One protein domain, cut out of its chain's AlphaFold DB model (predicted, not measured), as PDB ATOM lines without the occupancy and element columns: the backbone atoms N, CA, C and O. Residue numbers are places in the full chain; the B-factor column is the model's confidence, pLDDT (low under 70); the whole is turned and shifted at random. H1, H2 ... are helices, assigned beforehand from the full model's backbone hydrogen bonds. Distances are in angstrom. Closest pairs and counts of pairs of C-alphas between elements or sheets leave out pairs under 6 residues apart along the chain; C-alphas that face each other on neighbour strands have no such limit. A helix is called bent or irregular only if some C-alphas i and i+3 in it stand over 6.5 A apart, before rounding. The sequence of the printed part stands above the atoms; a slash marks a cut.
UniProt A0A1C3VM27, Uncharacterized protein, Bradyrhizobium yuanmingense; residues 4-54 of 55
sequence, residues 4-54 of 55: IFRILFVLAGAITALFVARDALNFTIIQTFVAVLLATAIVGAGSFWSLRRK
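This is residues 4 to 54 of the 55 residues of an uncharacterized protein of Bradyrhizobium yuanmingense (UniProt A0A1C3VM27). Two long helices, H1 and then H2, form an open V, joined at its point by a tight turn, with their far ends standing free. The printed part has 51 residues, with two named helices and no named strand: all helix. It is loose, with a radius of gyration of the C-alphas of 14.2 A, and flat, spanning 46 by 27 by 9 A.

H1, residues 4 to 23, runs 30.6 A from C-alpha 4 at (289.010, 257.327, 244.089). It is neither bent nor irregular, but only just: C-alphas 20 and 23 are 6.2 A apart. H2, residues 27 to 52, runs 36.6 A to C-alpha 52 at (286.350, 279.568, 242.863).

H1 and H2 are close but not clearly touching; their closest C-alphas, of Ala 21 and Phe 27, are 6.1 A apart. They run opposite ways at a shallow tilt of 32 degrees. Every O i to N i+4 pair is within hydrogen-bond range in H2, and 14 of 16 in H1.

The two C-alphas farthest apart, of Leu 25 and Lys 54, are 45.7 A apart. The printed part has no cut. Residue 54 has pLDDT under 70.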
ATOM      1  N   ILE A   4     287.719 257.082 243.439       90.00
ATOM      2  CA  ILE A   4     289.010 257.327 244.089       90.00
ATOM      3  C   ILE A   4     290.093 256.347 243.626       90.00
ATOM      4  O   ILE A   4     291.177 256.785 243.251       90.00
ATOM      5  N   PHE A   5     289.803 255.043 243.563       89.62
ATOM      6  CA  PHE A   5     290.805 254.068 243.120       89.62
ATOM      7  C   PHE A   5     291.176 254.268 241.652       89.62
ATOM      8  O   PHE A   5     292.340 254.125 241.298       89.62
ATOM      9  N   ARG A   6     290.222 254.665 240.800       85.69
ATOM     10  CA  ARG A   6     290.504 254.964 239.387       85.69
ATOM     11  C   ARG A   6     291.475 256.131 239.240       85.69
ATOM     12  O   ARG A   6     292.424 256.019 238.474       85.69
ATOM     13  N   ILE A   7     291.266 257.211 239.992       89.44
ATOM     14  CA  ILE A   7     292.165 258.373 239.976       89.44
ATOM     15  C   ILE A   7     293.565 257.960 240.446       89.44
ATOM     16  O   ILE A   7     294.549 258.278 239.783       89.44
ATOM     17  N   LEU A   8     293.656 257.195 241.538       88.31
ATOM     18  CA  LEU A   8     294.935 256.706 242.057       88.31
ATOM     19  C   LEU A   8     295.671 255.811 241.049       88.31
ATOM     20  O   LEU A   8     296.871 255.981 240.855       88.31
ATOM     21  N   PHE A   9     294.964 254.911 240.360       88.88
ATOM     22  CA  PHE A   9     295.558 254.064 239.323       88.88
ATOM     23  C   PHE A   9     296.055 254.862 238.114       88.88
ATOM     24  O   PHE A   9     297.139 254.580 237.606       88.88
ATOM     25  N   VAL A  10     295.305 255.877 237.672       89.69
ATOM     26  CA  VAL A  10     295.732 256.762 236.575       89.69
ATOM     27  C   VAL A  10     297.008 257.515 236.957       89.69
ATOM     28  O   VAL A  10     297.948 257.566 236.164       89.69
ATOM     29  N   LEU A  11     297.079 258.046 238.181       88.62
ATOM     30  CA  LEU A  11     298.273 258.732 238.677       88.62
ATOM     31  C   LEU A  11     299.471 257.784 238.784       88.62
ATOM     32  O   LEU A  11     300.554 258.123 238.316       88.62
ATOM     33  N   ALA A  12     299.281 256.585 239.336       85.69
ATOM     34  CA  ALA A  12     300.345 255.590 239.452       85.69
ATOM     35  C   ALA A  12     300.904 255.180 238.077       85.69
ATOM     36  O   ALA A  12     302.122 255.115 237.896       85.69
ATOM     37  N   GLY A  13     300.028 254.963 237.090       86.56
ATOM     38  CA  GLY A  13     300.425 254.671 235.712       86.56
ATOM     39  C   GLY A  13     301.201 255.820 235.066       86.56
ATOM     40  O   GLY A  13     302.263 255.594 234.489       86.56
ATOM     41  N   ALA A  14     300.725 257.058 235.223       84.00
ATOM     42  CA  ALA A  14     301.405 258.244 234.702       84.00
ATOM     43  C   ALA A  14     302.798 258.441 235.326       84.00
ATOM     44  O   ALA A  14     303.766 258.703 234.615       84.00
ATOM     45  N   ILE A  15     302.916 258.260 236.643       82.44
ATOM     46  CA  ILE A  15     304.191 258.343 237.365       82.44
ATOM     47  C   ILE A  15     305.150 257.248 236.880       82.44
ATOM     48  O   ILE A  15     306.308 257.528 236.588       82.44
ATOM     49  N   THR A  16     304.671 256.014 236.720       81.94
ATOM     50  CA  THR A  16     305.490 254.896 236.222       81.94
ATOM     51  C   THR A  16     305.985 255.159 234.798       81.94
ATOM     52  O   THR A  16     307.161 254.954 234.501       81.94
ATOM     53  N   ALA A  17     305.122 255.691 233.928       79.69
ATOM     54  CA  ALA A  17     305.489 256.069 232.567       79.69
ATOM     55  C   ALA A  17     306.564 257.168 232.535       79.69
ATOM     56  O   ALA A  17     307.461 257.108 231.700       79.69
ATOM     57  N   LEU A  18     306.528 258.129 233.466       74.69
ATOM     58  CA  LEU A  18     307.566 259.160 233.595       74.69
ATOM     59  C   LEU A  18     308.947 258.580 233.929       74.69
ATOM     60  O   LEU A  18     309.954 259.096 233.443       74.69
ATOM     61  N   PHE A  19     309.003 257.512 234.728       71.31
ATOM     62  CA  PHE A  19     310.259 256.838 235.064       71.31
ATOM     63  C   PHE A  19     310.775 255.949 233.923       71.31
ATOM     64  O   PHE A  19     311.973 255.958 233.660       71.31
ATOM     65  N   VAL A  20     309.885 255.251 233.209       73.50
ATOM     66  CA  VAL A  20     310.241 254.371 232.074       73.50
ATOM     67  C   VAL A  20     310.585 255.158 230.804       73.50
ATOM     68  O   VAL A  20     311.413 254.728 230.009       73.50
ATOM     69  N   ALA A  21     310.004 256.344 230.608       74.19
ATOM     70  CA  ALA A  21     310.250 257.159 229.417       74.19
ATOM     71  C   ALA A  21     311.725 257.562 229.243       74.19
ATOM     72  O   ALA A  21     312.125 257.898 228.130       74.19
ATOM     73  N   ARG A  22     312.531 257.515 230.315       72.69
ATOM     74  CA  ARG A  22     313.969 257.841 230.318       72.69
ATOM     75  C   ARG A  22     314.781 256.983 229.345       72.69
ATOM     76  O   ARG A  22     315.793 257.464 228.849       72.69
ATOM     77  N   ASP A  23     314.299 255.783 229.025       75.56
ATOM     78  CA  ASP A  23     314.935 254.863 228.076       75.56
ATOM     79  C   ASP A  23     314.493 255.091 226.613       75.56
ATOM     80  O   ASP A  23     314.893 254.359 225.707       75.56
ATOM     81  N   ALA A  24     313.660 256.102 226.340       77.00
ATOM     82  CA  ALA A  24     313.172 256.390 224.995       77.00
ATOM     83  C   ALA A  24     314.165 257.237 224.179       77.00
ATOM     84  O   ALA A  24     314.673 258.252 224.651       77.00
ATOM     85  N   LEU A  25     314.330 256.904 222.892       78.12
ATOM     86  CA  LEU A  25     315.176 257.641 221.935       78.12
ATOM     87  C   LEU A  25     314.889 259.154 221.905       78.12
ATOM     88  O   LEU A  25     315.790 259.966 221.725       78.12
ATOM     89  N   ASN A  26     313.624 259.529 222.107       82.12
ATOM     90  CA  ASN A  26     313.144 260.909 222.070       82.12
ATOM     91  C   ASN A  26     312.818 261.457 223.468       82.12
ATOM     92  O   ASN A  26     311.964 262.339 223.598       82.12
ATOM     93  N   PHE A  27     313.454 260.926 224.520       81.50
ATOM     94  CA  PHE A  27     313.144 261.282 225.905       81.50
ATOM     95  C   PHE A  27     313.152 262.795 226.132       81.50
ATOM     96  O   PHE A  27     312.215 263.310 226.725       81.50
ATOM     97  N   THR A  28     314.124 263.531 225.590       82.88
ATOM     98  CA  THR A  28     314.212 264.994 225.742       82.88
ATOM     99  C   THR A  28     312.967 265.732 225.230       82.88
ATOM    100  O   THR A  28     312.500 266.681 225.865       82.88
ATOM    101  N   ILE A  29     312.388 265.287 224.109       86.06
ATOM    102  CA  ILE A  29     311.189 265.904 223.519       86.06
ATOM    103  C   ILE A  29     309.970 265.603 224.395       86.06
ATOM    104  O   ILE A  29     309.245 266.516 224.796       86.06
ATOM    105  N   ILE A  30     309.772 264.327 224.737       83.50
ATOM    106  CA  ILE A  30     308.639 263.879 225.558       83.50
ATOM    107  C   ILE A  30     308.719 264.497 226.957       83.50
ATOM    108  O   ILE A  30     307.720 264.986 227.475       83.50
ATOM    109  N   GLN A  31     309.910 264.549 227.550       84.50
ATOM    110  CA  GLN A  31     310.167 265.162 228.849       84.50
ATOM    111  C   GLN A  31     309.771 266.638 228.854       84.50
ATOM    112  O   GLN A  31     309.074 267.074 229.769       84.50
ATOM    113  N   THR A  32     310.175 267.395 227.832       86.88
ATOM    114  CA  THR A  32     309.817 268.814 227.711       86.88
ATOM    115  C   THR A  32     308.305 268.981 227.584       86.88
ATOM    116  O   THR A  32     307.715 269.810 228.276       86.88
ATOM    117  N   PHE A  33     307.653 268.152 226.765       87.62
ATOM    118  CA  PHE A  33     306.202 268.189 226.603       87.62
ATOM    119  C   PHE A  33     305.467 267.897 227.917       87.62
ATOM    120  O   PHE A  33     304.564 268.638 228.304       87.62
ATOM    121  N   VAL A  34     305.890 266.861 228.650       85.88
ATOM    122  CA  VAL A  34     305.298 266.529 229.951       85.88
ATOM    123  C   VAL A  34     305.562 267.628 230.980       85.88
ATOM    124  O   VAL A  34     304.656 267.973 231.734       85.88
ATOM    125  N   ALA A  35     306.753 268.230 230.993       88.25
ATOM    126  CA  ALA A  35     307.067 269.344 231.885       88.25
ATOM    127  C   ALA A  35     306.140 270.547 231.642       88.25
ATOM    128  O   ALA A  35     305.573 271.087 232.593       88.25
ATOM    129  N   VAL A  36     305.923 270.923 230.377       92.50
ATOM    130  CA  VAL A  36     304.988 271.997 230.001       92.50
ATOM    131  C   VAL A  36     303.553 271.644 230.395       92.50
ATOM    132  O   VAL A  36     302.835 272.488 230.935       92.50
ATOM    133  N   LEU A  37     303.132 270.397 230.173       90.12
ATOM    134  CA  LEU A  37     301.787 269.932 230.511       90.12
ATOM    135  C   LEU A  37     301.541 269.967 232.026       90.12
ATOM    136  O   LEU A  37     300.509 270.471 232.466       90.12
ATOM    137  N   LEU A  38     302.505 269.509 232.831       88.50
ATOM    138  CA  LEU A  38     302.437 269.575 234.292       88.50
ATOM    139  C   LEU A  38     302.434 271.020 234.798       88.50
ATOM    140  O   LEU A  38     301.604 271.364 235.638       88.50
ATOM    141  N   ALA A  39     303.301 271.885 234.266       91.75
ATOM    142  CA  ALA A  39     303.317 273.304 234.621       91.75
ATOM    143  C   ALA A  39     301.969 273.975 234.310       91.75
ATOM    144  O   ALA A  39     301.405 274.671 235.157       91.75
ATOM    145  N   THR A  40     301.407 273.697 233.133       94.31
ATOM    146  CA  THR A  40     300.088 274.196 232.719       94.31
ATOM    147  C   THR A  40     298.986 273.685 233.641       94.31
ATOM    148  O   THR A  40     298.124 274.458 234.052       94.31
ATOM    149  N   ALA A  41     299.022 272.405 234.021       91.69
ATOM    150  CA  ALA A  41     298.055 271.830 234.949       91.69
ATOM    151  C   ALA A  41     298.118 272.496 236.333       91.69
ATOM    152  O   ALA A  41     297.073 272.803 236.903       91.69
ATOM    153  N   ILE A  42     299.319 272.775 236.853       93.06
ATOM    154  CA  ILE A  42     299.509 273.454 238.144       93.06
ATOM    155  C   ILE A  42     298.964 274.885 238.086       93.06
ATOM    156  O   ILE A  42     298.162 275.275 238.937       93.06
ATOM    157  N   VAL A  43     299.358 275.659 237.072       94.81
ATOM    158  CA  VAL A  43     298.895 277.044 236.896       94.81
ATOM    159  C   VAL A  43     297.384 277.090 236.664       94.81
ATOM    160  O   VAL A  43     296.694 277.920 237.255       94.81
ATOM    161  N   GLY A  44     296.850 276.178 235.851       94.69
ATOM    162  CA  GLY A  44     295.421 276.053 235.584       94.69
ATOM    163  C   GLY A  44     294.629 275.690 236.837       94.69
ATOM    164  O   GLY A  44     293.633 276.344 237.138       94.69
ATOM    165  N   ALA A  45     295.097 274.713 237.619       92.75
ATOM    166  CA  ALA A  45     294.479 274.342 238.889       92.75
ATOM    167  C   ALA A  45     294.512 275.502 239.893       92.75
ATOM    168  O   ALA A  45     293.491 275.796 240.512       92.75
ATOM    169  N   GLY A  46     295.644 276.205 240.013       92.06
ATOM    170  CA  GLY A  46     295.774 277.387 240.867       92.06
ATOM    171  C   GLY A  46     294.850 278.531 240.439       92.06
ATOM    172  O   GLY A  46     294.165 279.121 241.273       92.06
ATOM    173  N   SER A  47     294.756 278.795 239.134       92.94
ATOM    174  CA  SER A  47     293.873 279.825 238.574       92.94
ATOM    175  C   SER A  47     292.399 279.475 238.780       92.94
ATOM    176  O   SER A  47     291.618 280.315 239.220       92.94
ATOM    177  N   PHE A  48     292.017 278.220 238.535       92.12
ATOM    178  CA  PHE A  48     290.659 277.730 238.762       92.12
ATOM    179  C   PHE A  48     290.278 277.775 240.244       92.12
ATOM    180  O   PHE A  48     289.168 278.174 240.597       92.12
ATOM    181  N   TRP A  49     291.215 277.421 241.124       88.56
ATOM    182  CA  TRP A  49     291.037 277.534 242.564       88.56
ATOM    183  C   TRP A  49     290.862 278.997 242.991       88.56
ATOM    184  O   TRP A  49     289.970 279.311 243.778       88.56
ATOM    185  N   SER A  50     291.677 279.909 242.454       87.69
ATOM    186  CA  SER A  50     291.543 281.345 242.706       87.69
ATOM    187  C   SER A  50     290.211 281.898 242.202       87.69
ATOM    188  O   SER A  50     289.636 282.754 242.867       87.69
ATOM    189  N   LEU A  51     289.717 281.423 241.056       87.50
ATOM    190  CA  LEU A  51     288.422 281.825 240.515       87.50
ATOM    191  C   LEU A  51     287.276 281.343 241.410       87.50
ATOM    192  O   LEU A  51     286.394 282.128 241.729       87.50
ATOM    193  N   ARG A  52     287.330 280.094 241.894       83.38
ATOM    194  CA  ARG A  52     286.350 279.568 242.863       83.38
ATOM    195  C   ARG A  52     286.368 280.274 244.219       83.38
ATOM    196  O   ARG A  52     285.392 280.170 244.950       83.38
ATOM    197  N   ARG A  53     287.481 280.913 244.596       76.69
ATOM    198  CA  ARG A  53     287.621 281.643 245.867       76.69
ATOM    199  C   ARG A  53     287.215 283.120 245.782       76.69
ATOM    200  O   ARG A  53     287.177 283.763 246.827       76.69
ATOM    201  N   LYS A  54     286.945 283.669 244.591       61.19
ATOM    202  CA  LYS A  54     286.367 285.017 244.476       61.19
ATOM    203  C   LYS A  54     284.860 284.941 244.801       61.19
ATOM    204  O   LYS A  54     284.213 284.066 244.229       61.19
TER     205      LYS A  54